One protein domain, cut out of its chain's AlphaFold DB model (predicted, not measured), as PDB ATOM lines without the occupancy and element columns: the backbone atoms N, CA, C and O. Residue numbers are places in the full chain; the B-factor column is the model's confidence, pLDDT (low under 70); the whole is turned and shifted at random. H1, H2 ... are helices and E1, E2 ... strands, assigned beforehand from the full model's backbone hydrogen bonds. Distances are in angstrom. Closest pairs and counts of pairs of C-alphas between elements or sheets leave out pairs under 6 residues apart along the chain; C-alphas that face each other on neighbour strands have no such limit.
ATOM      1  N   VAL A   4     115.411 127.097 165.581       92.44
ATOM      2  CA  VAL A   4     114.157 127.123 166.351       92.44
ATOM      3  C   VAL A   4     112.978 127.707 165.572       92.44
ATOM      4  O   VAL A   4     111.831 127.517 165.982       92.44
ATOM      5  N   GLY A   5     113.240 128.367 164.441       93.25
ATOM      6  CA  GLY A   5     112.212 128.947 163.584       93.25
ATOM      7  C   GLY A   5     112.770 129.801 162.450       93.25
ATOM      8  O   GLY A   5     113.961 129.750 162.123       93.25
ATOM      9  N   ILE A   6     111.881 130.596 161.861       95.12
ATOM     10  CA  ILE A   6     112.142 131.443 160.700       95.12
ATOM     11  C   ILE A   6     111.816 132.897 161.029       95.12
ATOM     12  O   ILE A   6     110.757 133.191 161.580       95.12
ATOM     13  N   ILE A   7     112.716 133.805 160.654       95.50
ATOM     14  CA  ILE A   7     112.485 135.249 160.665       95.50
ATOM     15  C   ILE A   7     112.216 135.701 159.232       95.50
ATOM     16  O   ILE A   7     113.035 135.482 158.336       95.50
ATOM     17  N   LEU A   8     111.067 136.339 159.020       95.62
ATOM     18  CA  LEU A   8     110.645 136.813 157.708       95.62
ATOM     19  C   LEU A   8     110.964 138.297 157.517       95.62
ATOM     20  O   LEU A   8     110.730 139.127 158.399       95.62
ATOM     21  N   HIS A   9     111.447 138.630 156.323       95.75
ATOM     22  CA  HIS A   9     111.800 139.979 155.902       95.75
ATOM     23  C   HIS A   9     111.168 140.322 154.556       95.75
ATOM     24  O   HIS A   9     110.793 139.449 153.779       95.75
ATOM     25  N   HIS A  10     111.144 141.612 154.249       95.50
ATOM     26  CA  HIS A  10     110.999 142.122 152.886       95.50
ATOM     27  C   HIS A  10     112.230 142.961 152.509       95.50
ATOM     28  O   HIS A  10     112.936 143.469 153.384       95.50
ATOM     29  N   SER A  11     112.514 143.126 151.220       93.81
ATOM     30  CA  SER A  11     113.776 143.729 150.774       93.81
ATOM     31  C   SER A  11     113.877 145.228 151.058       93.81
ATOM     32  O   SER A  11     114.981 145.761 151.055       93.81
ATOM     33  N   ILE A  12     112.754 145.913 151.314       92.38
ATOM     34  CA  ILE A  12     112.759 147.324 151.737       92.38
ATOM     35  C   ILE A  12     113.020 147.504 153.244       92.38
ATOM     36  O   ILE A  12     112.939 148.622 153.750       92.38
ATOM     37  N   CYS A  13     113.315 146.422 153.977       90.19
ATOM     38  CA  CYS A  13     113.603 146.499 155.404       90.19
ATOM     39  C   CYS A  13     114.824 147.406 155.662       90.19
ATOM     40  O   CYS A  13     115.931 147.093 155.204       90.19
ATOM     41  N   PRO A  14     114.675 148.481 156.459       82.12
ATOM     42  CA  PRO A  14     115.763 149.427 156.702       82.12
ATOM     43  C   PRO A  14     116.891 148.825 157.552       82.12
ATOM     44  O   PRO A  14     118.018 149.303 157.506       82.12
ATOM     45  N   CYS A  15     116.600 147.772 158.323       78.94
ATOM     46  CA  CYS A  15     117.552 147.156 159.246       78.94
ATOM     47  C   CYS A  15     118.548 146.220 158.554       78.94
ATOM     48  O   CYS A  15     119.630 145.998 159.086       78.94
ATOM     49  N   ILE A  16     118.181 145.657 157.399       74.75
ATOM     50  CA  ILE A  16     119.003 144.647 156.723       74.75
ATOM     51  C   ILE A  16     119.666 145.184 155.450       74.75
ATOM     52  O   ILE A  16     120.689 144.648 155.035       74.75
ATOM     53  N   ASN A  17     119.114 146.244 154.838       67.69
ATOM     54  CA  ASN A  17     119.646 146.914 153.641       67.69
ATOM     55  C   ASN A  17     120.153 145.934 152.551       67.69
ATOM     56  O   ASN A  17     121.228 146.115 151.980       67.69
ATOM     57  N   GLY A  18     119.415 144.842 152.315       62.47
ATOM     58  CA  GLY A  18     119.766 143.807 151.332       62.47
ATOM     59  C   GLY A  18     120.849 142.796 151.750       62.47
ATOM     60  O   GLY A  18     121.348 142.074 150.889       62.47
ATOM     61  N   LYS A  19     121.222 142.717 153.031       72.19
ATOM     62  CA  LYS A  19     122.113 141.694 153.624       72.19
ATOM     63  C   LYS A  19     121.388 140.952 154.757       72.19
ATOM     64  O   LYS A  19     120.230 141.241 155.012       72.19
ATOM     65  N   GLY A  20     122.024 139.994 155.435       84.69
ATOM     66  CA  GLY A  20     121.462 139.397 156.663       84.69
ATOM     67  C   GLY A  20     120.226 138.507 156.462       84.69
ATOM     68  O   GLY A  20     119.369 138.427 157.343       84.69
ATOM     69  N   TYR A  21     120.139 137.848 155.308       92.88
ATOM     70  CA  TYR A  21     119.206 136.754 155.045       92.88
ATOM     71  C   TYR A  21     119.979 135.467 154.754       92.88
ATOM     72  O   TYR A  21     121.127 135.527 154.332       92.88
ATOM     73  N   ASP A  22     119.338 134.316 154.931       95.31
ATOM     74  CA  ASP A  22     119.849 133.021 154.467       95.31
ATOM     75  C   ASP A  22     119.254 132.667 153.097       95.31
ATOM     76  O   ASP A  22     119.939 132.121 152.232       95.31
ATOM     77  N   PHE A  23     117.987 133.040 152.883       96.50
ATOM     78  CA  PHE A  23     117.249 132.835 151.638       96.50
ATOM     79  C   PHE A  23     116.624 134.145 151.164       96.50
ATOM     80  O   PHE A  23     116.014 134.865 151.955       96.50
ATOM     81  N   PHE A  24     116.720 134.426 149.869       96.50
ATOM     82  CA  PHE A  24     116.058 135.556 149.224       96.50
ATOM     83  C   PHE A  24     115.132 135.047 148.124       96.50
ATOM     84  O   PHE A  24     115.579 134.348 147.219       96.50
ATOM     85  N   VAL A  25     113.850 135.382 148.208       97.38
ATOM     86  CA  VAL A  25     112.833 134.997 147.230       97.38
ATOM     87  C   VAL A  25     112.547 136.213 146.362       97.38
ATOM     88  O   VAL A  25     112.059 137.229 146.851       97.38
ATOM     89  N   THR A  26     112.917 136.129 145.091       97.12
ATOM     90  CA  THR A  26     112.782 137.212 144.110       97.12
ATOM     91  C   THR A  26     111.332 137.381 143.651       97.12
ATOM     92  O   THR A  26     110.481 136.521 143.875       97.12
ATOM     93  N   LYS A  27     111.019 138.475 142.947       96.56
ATOM     94  CA  LYS A  27     109.671 138.734 142.400       96.56
ATOM     95  C   LYS A  27     109.197 137.705 141.373       96.56
ATOM     96  O   LYS A  27     107.990 137.600 141.162       96.56
ATOM     97  N   ASP A  28     110.120 137.004 140.720       97.00
ATOM     98  CA  ASP A  28     109.841 135.877 139.819       97.00
ATOM     99  C   ASP A  28     109.878 134.517 140.541       97.00
ATOM    100  O   ASP A  28     109.804 133.469 139.906       97.00
ATOM    101  N   SER A  29     109.963 134.549 141.874       95.69
ATOM    102  CA  SER A  29     109.912 133.400 142.778       95.69
ATOM    103  C   SER A  29     111.096 132.438 142.682       95.69
ATOM    104  O   SER A  29     111.027 131.298 143.150       95.69
ATOM    105  N   THR A  30     112.221 132.914 142.150       97.81
ATOM    106  CA  THR A  30     113.518 132.253 142.303       97.81
ATOM    107  C   THR A  30     113.988 132.355 143.758       97.81
ATOM    108  O   THR A  30     113.876 133.402 144.395       97.81
ATOM    109  N   VAL A  31     114.542 131.267 144.300       97.69
ATOM    110  CA  VAL A  31     115.146 131.252 145.642       97.69
ATOM    111  C   VAL A  31     116.661 131.351 145.511       97.69
ATOM    112  O   VAL A  31     117.310 130.442 144.995       97.69
ATOM    113  N   LEU A  32     117.227 132.448 146.003       95.88
ATOM    114  CA  LEU A  32     118.663 132.678 146.080       95.88
ATOM    115  C   LEU A  32     119.164 132.367 147.491       95.88
ATOM    116  O   LEU A  32     118.504 132.681 148.482       95.88
ATOM    117  N   LEU A  33     120.346 131.764 147.577       95.12
ATOM    118  CA  LEU A  33     121.020 131.479 148.841       95.12
ATOM    119  C   LEU A  33     122.029 132.581 149.151       95.12
ATOM    120  O   LEU A  33     122.784 132.996 148.271       95.12
ATOM    121  N   SER A  34     122.077 133.010 150.408       91.25
ATOM    122  CA  SER A  34     123.184 133.832 150.892       91.25
ATOM    123  C   SER A  34     124.441 132.977 151.102       91.25
ATOM    124  O   SER A  34     124.331 131.833 151.554       91.25
ATOM    125  N   PRO A  35     125.644 133.506 150.813       84.94
ATOM    126  CA  PRO A  35     126.899 132.821 151.121       84.94
ATOM    127  C   PRO A  35     127.180 132.744 152.630       84.94
ATOM    128  O   PRO A  35     127.937 131.878 153.067       84.94
ATOM    129  N   GLU A  36     126.583 133.636 153.422       86.06
ATOM    130  CA  GLU A  36     126.793 133.734 154.864       86.06
ATOM    131  C   GLU A  36     125.486 133.521 155.623       86.06
ATOM    132  O   GLU A  36     124.423 133.990 155.207       86.06
ATOM    133  N   ARG A  37     125.593 132.831 156.763       87.19
ATOM    134  CA  ARG A  37     124.486 132.626 157.695       87.19
ATOM    135  C   ARG A  37     124.169 133.923 158.432       87.19
ATOM    136  O   ARG A  37     125.067 134.512 159.029       87.19
ATOM    137  N   ALA A  38     122.899 134.317 158.441       88.19
ATOM    138  CA  ALA A  38     122.454 135.543 159.102       88.19
ATOM    139  C   ALA A  38     122.453 135.417 160.633       88.19
ATOM    140  O   ALA A  38     122.926 136.308 161.334       88.19
ATOM    141  N   ASP A  39     121.941 134.294 161.139       88.81
ATOM    142  CA  ASP A  39     121.800 134.023 162.567       88.81
ATOM    143  C   ASP A  39     122.062 132.531 162.869       88.81
ATOM    144  O   ASP A  39     121.831 131.649 162.026       88.81
ATOM    145  N   PRO A  40     122.605 132.192 164.051       88.06
ATOM    146  CA  PRO A  40     122.841 130.800 164.429       88.06
ATOM    147  C   PRO A  40     121.585 129.980 164.786       88.06
ATOM    148  O   PRO A  40     121.613 128.754 164.652       88.06
ATOM    149  N   SER A  41     120.515 130.621 165.249       92.69
ATOM    150  CA  SER A  41     119.307 130.014 165.836       92.69
ATOM    151  C   SER A  41     118.059 130.171 164.961       92.69
ATOM    152  O   SER A  41     117.143 129.354 165.055       92.69
ATOM    153  N   PHE A  42     118.024 131.171 164.085       94.44
ATOM    154  CA  PHE A  42     116.932 131.409 163.144       94.44
ATOM    155  C   PHE A  42     117.413 131.331 161.702       94.44
ATOM    156  O   PHE A  42     118.554 131.667 161.393       94.44
ATOM    157  N   LEU A  43     116.520 130.898 160.811       94.81
ATOM    158  CA  LEU A  43     116.707 131.093 159.378       94.81
ATOM    159  C   LEU A  43     116.011 132.377 158.947       94.81
ATOM    160  O   LEU A  43     114.840 132.587 159.251       94.81
ATOM    161  N   HIS A  44     116.714 133.220 158.217       95.94
ATOM    162  CA  HIS A  44     116.215 134.490 157.726       95.94
ATOM    163  C   HIS A  44     115.775 134.336 156.269       95.94
ATOM    164  O   HIS A  44     116.584 134.017 155.396       95.94
ATOM    165  N   VAL A  45     114.497 134.582 155.994       96.00
ATOM    166  CA  VAL A  45     113.920 134.529 154.642       96.00
ATOM    167  C   VAL A  45     113.480 135.930 154.240       96.00
ATOM    168  O   VAL A  45     112.668 136.541 154.928       96.00
ATOM    169  N   CYS A  46     114.004 136.451 153.134       96.06
ATOM    170  CA  CYS A  46     113.693 137.784 152.628       96.06
ATOM    171  C   CYS A  46     112.887 137.716 151.330       96.06
ATOM    172  O   CYS A  46     113.290 137.042 150.388       96.06
ATOM    173  N   LEU A  47     111.779 138.449 151.268       96.56
ATOM    174  CA  LEU A  47     110.943 138.599 150.075       96.56
ATOM    175  C   LEU A  47     111.337 139.849 149.294       96.56
ATOM    176  O   LEU A  47     111.542 140.912 149.884       96.56
ATOM    177  N   GLU A  48     111.395 139.772 147.973       96.19
ATOM    178  CA  GLU A  48     111.697 140.932 147.150       96.19
ATOM    179  C   GLU A  48     110.490 141.876 147.023       96.19
ATOM    180  O   GLU A  48     109.439 141.552 146.459       96.19
ATOM    181  N   GLY A  49     110.691 143.118 147.460       94.31
ATOM    182  CA  GLY A  49     109.753 144.221 147.309       94.31
ATOM    183  C   GLY A  49     109.217 144.752 148.633       94.31
ATOM    184  O   GLY A  49     109.858 144.659 149.678       94.31
ATOM    185  N   ASP A  50     108.034 145.355 148.543       94.62
ATOM    186  CA  ASP A  50     107.321 145.995 149.643       94.62
ATOM    187  C   ASP A  50     106.013 145.249 149.925       94.62
ATOM    188  O   ASP A  50     105.150 145.131 149.054       94.62
ATOM    189  N   PHE A  51     105.884 144.749 151.152       95.00
ATOM    190  CA  PHE A  51     104.712 144.035 151.667       95.00
ATOM    191  C   PHE A  51     103.973 144.825 152.768       95.00
ATOM    192  O   PHE A  51     103.114 144.287 153.461       95.00
ATOM    193  N   SER A  52     104.264 146.121 152.923       92.94
ATOM    194  CA  SER A  52     103.586 147.006 153.883       92.94
ATOM    195  C   SER A  52     102.129 147.317 153.512       92.94
ATOM    196  O   SER A  52     101.330 147.647 154.388       92.94
ATOM    197  N   GLY A  53     101.766 147.182 152.230       88.44
ATOM    198  CA  GLY A  53     100.438 147.522 151.708       88.44
ATOM    199  C   GLY A  53      99.305 146.577 152.126       88.44
ATOM    200  O   GLY A  53      98.144 146.977 152.063       88.44
ATOM    201  N   GLY A  54      99.621 145.361 152.580       87.38
ATOM    202  CA  GLY A  54      98.633 144.329 152.900       87.38
ATOM    203  C   GLY A  54      97.848 143.830 151.684       87.38
ATOM    204  O   GLY A  54      98.389 143.732 150.582       87.38
ATOM    205  N   LEU A  55      96.579 143.473 151.894       87.81
ATOM    206  CA  LEU A  55      95.692 142.960 150.847       87.81
ATOM    207  C   LEU A  55      95.048 144.094 150.017       87.81
ATOM    208  O   LEU A  55      94.726 145.148 150.569       87.81
ATOM    209  N   PRO A  56      94.769 143.870 148.714       92.50
ATOM    210  CA  PRO A  56      95.038 142.647 147.958       92.50
ATOM    211  C   PRO A  56      96.499 142.542 147.494       92.50
ATOM    212  O   PRO A  56      97.108 143.520 147.065       92.50
ATOM    213  N   LEU A  57      97.033 141.320 147.499       92.94
ATOM    214  CA  LEU A  57      98.374 141.042 146.986       92.94
ATOM    215  C   LEU A  57      98.433 141.062 145.456       92.94
ATOM    216  O   LEU A  57      97.550 140.531 144.773       92.94
ATOM    217  N   LYS A  58      99.547 141.575 144.924       95.06
ATOM    218  CA  LYS A  58      99.933 141.393 143.516       95.06
ATOM    219  C   LYS A  58     100.199 139.914 143.234       95.06
ATOM    220  O   LYS A  58     100.635 139.182 144.121       95.06
ATOM    221  N   ALA A  59     100.030 139.485 141.983       95.19
ATOM    222  CA  ALA A  59     100.302 138.102 141.577       95.19
ATOM    223  C   ALA A  59     101.725 137.645 141.955       95.19
ATOM    224  O   ALA A  59     101.895 136.577 142.532       95.19
ATOM    225  N   SER A  60     102.730 138.502 141.746       95.69
ATOM    226  CA  SER A  60     104.119 138.225 142.137       95.69
ATOM    227  C   SER A  60     104.319 138.085 143.649       95.69
ATOM    228  O   SER A  60     105.221 137.386 144.088       95.69
ATOM    229  N   GLN A  61     103.516 138.762 144.471       96.12
ATOM    230  CA  GLN A  61     103.592 138.624 145.926       96.12
ATOM    231  C   GLN A  61     102.953 137.311 146.375       96.12
ATOM    232  O   GLN A  61     103.528 136.626 147.210       96.12
ATOM    233  N   LYS A  62     101.815 136.925 145.784       95.88
ATOM    234  CA  LYS A  62     101.174 135.628 146.059       95.88
ATOM    235  C   LYS A  62     102.097 134.460 145.723       95.88
ATOM    236  O   LYS A  62     102.271 133.567 146.543       95.88
ATOM    237  N   GLU A  63     102.733 134.503 144.553       96.75
ATOM    238  CA  GLU A  63     103.657 133.445 144.134       96.75
ATOM    239  C   GLU A  63     104.885 133.366 145.056       96.75
ATOM    240  O   GLU A  63     105.298 132.276 145.443       96.75
ATOM    241  N   GLN A  64     105.427 134.514 145.479       97.50
ATOM    242  CA  GLN A  64     106.501 134.543 146.473       97.50
ATOM    243  C   GLN A  64     106.076 133.878 147.787       97.50
ATOM    244  O   GLN A  64     106.807 133.029 148.290       97.50
ATOM    245  N   LEU A  65     104.897 134.210 148.330       95.88
ATOM    246  CA  LEU A  65     104.402 133.600 149.573       95.88
ATOM    247  C   LEU A  65     104.202 132.087 149.429       95.88
ATOM    248  O   LEU A  65     104.584 131.335 150.324       95.88
ATOM    249  N   PHE A  66     103.707 131.624 148.283       95.25
ATOM    250  CA  PHE A  66     103.571 130.197 148.000       95.25
ATOM    251  C   PHE A  66     104.922 129.463 147.978       95.25
ATOM    252  O   PHE A  66     105.076 128.396 148.583       95.25
ATOM    253  N   VAL A  67     105.931 130.035 147.312       96.56
ATOM    254  CA  VAL A  67     107.292 129.474 147.307       96.56
ATOM    255  C   VAL A  67     107.895 129.474 148.707       96.56
ATOM    256  O   VAL A  67     108.530 128.494 149.104       96.56
ATOM    257  N   VAL A  68     107.644 130.521 149.487       95.69
ATOM    258  CA  VAL A  68     108.088 130.631 150.879       95.69
ATOM    259  C   VAL A  68     107.467 129.538 151.733       95.69
ATOM    260  O   VAL A  68     108.209 128.820 152.390       95.69
ATOM    261  N   GLN A  69     106.156 129.304 151.663       94.25
ATOM    262  CA  GLN A  69     105.511 128.206 152.395       94.25
ATOM    263  C   GLN A  69     106.149 126.845 152.085       94.25
ATOM    264  O   GLN A  69     106.447 126.068 152.995       94.25
ATOM    265  N   LYS A  70     106.417 126.561 150.802       94.12
ATOM    266  CA  LYS A  70     107.093 125.322 150.385       94.12
ATOM    267  C   LYS A  70     108.513 125.227 150.929       94.12
ATOM    268  O   LYS A  70     108.904 124.175 151.437       94.12
ATOM    269  N   LEU A  71     109.274 126.316 150.833       94.56
ATOM    270  CA  LEU A  71     110.629 126.400 151.363       94.56
ATOM    271  C   LEU A  71     110.630 126.136 152.872       94.56
ATOM    272  O   LEU A  71     111.403 125.314 153.356       94.56
ATOM    273  N   MET A  72     109.723 126.771 153.607       92.62
ATOM    274  CA  MET A  72     109.593 126.630 155.054       92.62
ATOM    275  C   MET A  72     109.247 125.203 155.462       92.62
ATOM    276  O   MET A  72     109.911 124.664 156.342       92.62
ATOM    277  N   GLY A  73     108.286 124.565 154.786       92.25
ATOM    278  CA  GLY A  73     107.946 123.159 155.026       92.25
ATOM    279  C   GLY A  73     109.108 122.203 154.731       92.25
ATOM    280  O   GLY A  73     109.357 121.253 155.474       92.25
ATOM    281  N   ALA A  74     109.880 122.462 153.672       93.25
ATOM    282  CA  ALA A  74     111.070 121.671 153.367       93.25
ATOM    283  C   ALA A  74     112.170 121.852 154.432       93.25
ATOM    284  O   ALA A  74     112.786 120.874 154.865       93.25
ATOM    285  N   LEU A  75     112.405 123.089 154.878       92.31
ATOM    286  CA  LEU A  75     113.399 123.416 155.904       92.31
ATOM    287  C   LEU A  75     113.014 122.850 157.271       92.31
ATOM    288  O   LEU A  75     113.864 122.258 157.935       92.31
ATOM    289  N   SER A  76     111.745 122.972 157.666       91.75
ATOM    290  CA  SER A  76     111.231 122.448 158.935       91.75
ATOM    291  C   SER A  76     111.382 120.933 159.000       91.75
ATOM    292  O   SER A  76     111.909 120.409 159.979       91.75
ATOM    293  N   ASN A  77     111.031 120.229 157.918       91.75
ATOM    294  CA  ASN A  77     111.192 118.779 157.823       91.75
ATOM    295  C   ASN A  77     112.663 118.354 157.884       91.75
ATOM    296  O   ASN A  77     112.993 117.351 158.510       91.75
ATOM    297  N   ARG A  78     113.561 119.118 157.252       92.31
ATOM    298  CA  ARG A  78     114.995 118.804 157.226       92.31
ATOM    299  C   ARG A  78     115.702 119.103 158.548       92.31
ATOM    300  O   ARG A  78     116.656 118.410 158.886       92.31
ATOM    301  N   MET A  79     115.293 120.155 159.253       91.25
ATOM    302  CA  MET A  79     116.006 120.672 160.428       91.25
ATOM    303  C   MET A  79     115.288 120.405 161.757       91.25
ATOM    304  O   MET A  79     115.857 120.675 162.811       91.25
ATOM    305  N   GLY A  80     114.067 119.865 161.726       89.38
ATOM    306  CA  GLY A  80     113.334 119.424 162.913       89.38
ATOM    307  C   GLY A  80     112.733 120.547 163.763       89.38
ATOM    308  O   GLY A  80     112.479 120.330 164.946       89.38
ATOM    309  N   PHE A  81     112.515 121.740 163.198       90.38
ATOM    310  CA  PHE A  81     111.756 122.813 163.857       90.38
ATOM    311  C   PHE A  81     110.295 122.818 163.388       90.38
ATOM    312  O   PHE A  81     109.960 122.239 162.358       90.38
ATOM    313  N   ASN A  82     109.407 123.469 164.140       88.25
ATOM    314  CA  ASN A  82     108.000 123.589 163.762       88.25
ATOM    315  C   ASN A  82     107.835 124.615 162.626       88.25
ATOM    316  O   ASN A  82     108.230 125.768 162.780       88.25
ATOM    317  N   ALA A  83     107.211 124.222 161.511       83.81
ATOM    318  CA  ALA A  83     106.985 125.096 160.354       83.81
ATOM    319  C   ALA A  83     106.162 126.362 160.677       83.81
ATOM    320  O   ALA A  83     106.292 127.364 159.981       83.81
ATOM    321  N   GLY A  84     105.351 126.332 161.740       85.94
ATOM    322  CA  GLY A  84     104.579 127.473 162.238       85.94
ATOM    323  C   GLY A  84     105.368 128.445 163.124       85.94
ATOM    324  O   GLY A  84     104.828 129.477 163.514       85.94
ATOM    325  N   HIS A  85     106.633 128.160 163.451       91.88
ATOM    326  CA  HIS A  85     107.501 129.092 164.180       91.88
ATOM    327  C   HIS A  85     108.074 130.148 163.232       91.88
ATOM    328  O   HIS A  85     109.257 130.134 162.883       91.88
ATOM    329  N   ILE A  86     107.195 131.045 162.800       93.06
ATOM    330  CA  ILE A  86     107.474 132.136 161.873       93.06
ATOM    331  C   ILE A  86     107.319 133.439 162.639       93.06
ATOM    332  O   ILE A  86     106.293 133.668 163.278       93.06
ATOM    333  N   TYR A  87     108.325 134.299 162.556       94.69
ATOM    334  CA  TYR A  87     108.350 135.558 163.281       94.69
ATOM    335  C   TYR A  87     108.648 136.718 162.331       94.69
ATOM    336  O   TYR A  87     109.424 136.562 161.383       94.69
ATOM    337  N   PRO A  88     108.066 137.902 162.571       94.88
ATOM    338  CA  PRO A  88     108.530 139.111 161.915       94.88
ATOM    339  C   PRO A  88     109.954 139.446 162.365       94.88
ATOM    340  O   PRO A  88     110.332 139.169 163.504       94.88
ATOM    341  N   HIS A  89     110.731 140.107 161.508       94.12
ATOM    342  CA  HIS A  89     112.015 140.664 161.929       94.12
ATOM    343  C   HIS A  89     111.849 141.787 162.957       94.12
ATOM    344  O   HIS A  89     112.574 141.855 163.947       94.12
ATOM    345  N   THR A  90     110.889 142.680 162.728       92.44
ATOM    346  CA  THR A  90     110.587 143.801 163.622       92.44
ATOM    347  C   THR A  90     109.086 144.057 163.629       92.44
ATOM    348  O   THR A  90     108.333 143.447 162.882       92.44
ATOM    349  N   ARG A  91     108.611 145.022 164.419       89.81
ATOM    350  CA  ARG A  91     107.185 145.395 164.396       89.81
ATOM    351  C   ARG A  91     106.702 145.904 163.029       89.81
ATOM    352  O   ARG A  91     105.500 145.923 162.803       89.81
ATOM    353  N   THR A  92     107.614 146.324 162.153       92.00
ATOM    354  CA  THR A  92     107.301 146.936 160.851       92.00
ATOM    355  C   THR A  92     107.822 146.137 159.655       92.00
ATOM    356  O   THR A  92     107.432 146.425 158.528       92.00
ATOM    357  N   CYS A  93     108.664 145.123 159.871       94.00
ATOM    358  CA  CYS A  93     109.206 144.235 158.840       94.00
ATOM    359  C   CYS A  93     108.739 142.796 159.109       94.00
ATOM    360  O   CYS A  93     108.949 142.319 160.228       94.00
ATOM    361  N   PRO A  94     108.139 142.082 158.136       94.50
ATOM    362  CA  PRO A  94     108.094 142.322 156.679       94.50
ATOM    363  C   PRO A  94     106.994 143.282 156.185       94.50
ATOM    364  O   PRO A  94     106.744 143.389 154.987       94.50
ATOM    365  N   GLY A  95     106.309 143.975 157.084       93.75
ATOM    366  CA  GLY A  95     105.277 144.954 156.759       93.75
ATOM    367  C   GLY A  95     104.262 145.020 157.889       93.75
ATOM    368  O   GLY A  95     103.872 143.987 158.425       93.75
ATOM    369  N   GLU A  96     103.805 146.216 158.252       91.25
ATOM    370  CA  GLU A  96     102.828 146.380 159.343       91.25
ATOM    371  C   GLU A  96     101.504 145.651 159.075       91.25
ATOM    372  O   GLU A  96     100.848 145.185 160.002       91.25
ATOM    373  N   LYS A  97     101.128 145.534 157.797       93.50
ATOM    374  CA  LYS A  97      99.922 144.837 157.329       93.50
ATOM    375  C   LYS A  97     100.253 143.553 156.573       93.50
ATOM    376  O   LYS A  97      99.522 143.175 155.661       93.50
ATOM    377  N   PHE A  98     101.385 142.928 156.883       95.06
ATOM    378  CA  PHE A  98     101.789 141.704 156.208       95.06
ATOM    379  C   PHE A  98     100.707 140.612 156.361       95.06
ATOM    380  O   PHE A  98     100.230 140.410 157.480       95.06
ATOM    381  N   PRO A  99     100.316 139.911 155.280       93.19
ATOM    382  CA  PRO A  99      99.222 138.943 155.315       93.19
ATOM    383  C   PRO A  99      99.712 137.586 155.833       93.19
ATOM    384  O   PRO A  99      99.960 136.653 155.070       93.19
ATOM    385  N   TRP A 100      99.913 137.478 157.146       92.12
ATOM    386  CA  TRP A 100     100.389 136.253 157.801       92.12
ATOM    387  C   TRP A 100      99.478 135.046 157.564       92.12
ATOM    388  O   TRP A 100      99.952 133.912 157.549       92.12
ATOM    389  N   GLU A 101      98.187 135.282 157.346       88.94
ATOM    390  CA  GLU A 101      97.191 134.269 157.010       88.94
ATOM    391  C   GLU A 101      97.530 133.501 155.725       88.94
ATOM    392  O   GLU A 101      97.273 132.302 155.641       88.94
ATOM    393  N   GLU A 102      98.200 134.148 154.768       89.12
ATOM    394  CA  GLU A 102      98.647 133.524 153.517       89.12
ATOM    395  C   GLU A 102      99.834 132.574 153.734       89.12
ATOM    396  O   GLU A 102     100.195 131.837 152.824       89.12
TER     397      GLU A 102
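Overview. This is residues 4 to 102 of the 112 residues of an uncharacterized protein of Paenibacillus larvae subsp. larvae DSM 25719 (UniProt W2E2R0). One long helix, H1, runs along one face of a twisted sheet of five strands, over its inner strand E4; the other face has no named helix. The 99 printed residues hold, in order, E1, E2, E3, E4, H1 and E5. The mixed sheet runs E3, E2, E4, E1, E5, a two-layer arrangement with H1; the class is mixed, helices and strands, with 42 residues in named elements, under half. The whole is compact, with a radius of gyration of the C-alphas of 12.3 A, and spans 33 by 25 by 25 A.

Arrangement. E1, residues 5 to 10, is the parallel neighbour of E4, residues 42 to 47, with N 7 and O 43 within hydrogen-bond range at 2.8 A. E2, residues 23 to 25, is parallel to E4, with N 25 and O 46 at 2.8 A. E2 and E3, residues 31 to 33, form an antiparallel hairpin, with N 32 and O 24 at 2.8 A. H1, residues 59 to 79, is on the sheet at a height of 8.5 A, along the strands at 15 degrees to E4 on the local plane; the closest C-alphas of E2 and H1, Val 25 and Gln 64, are 6.4 A apart. Every O i to N i+4 pair in H1 is within hydrogen-bond range. E5, residues 86 to 88, is parallel to E1, with N 87 and O 6 at 2.8 A. E4, H1 and E5 form a split strand-helix-strand unit, with E1 between the two strands and a right-handed crossover.

Along the chain. E1 begins at C-alpha 5, (112.212, 128.947, 163.584), and is 17.0 A long. E2 measures 6.6 A, E3 6.7 A and E4 16.1 A. H1 is 30.1 A long and starts at C-alpha 59, (100.302, 138.102, 141.577). E5, 7.1 A, ends at C-alpha 88, (108.530, 139.111, 161.915).

Size, cuts and confidence. The C-alphas farthest apart, Pro 40 and Pro 56, are 34.4 A apart. The printed part has no cut. The links E1 to E2 and E4 to H1 are long. Residues 17 to 18 have pLDDT under 70.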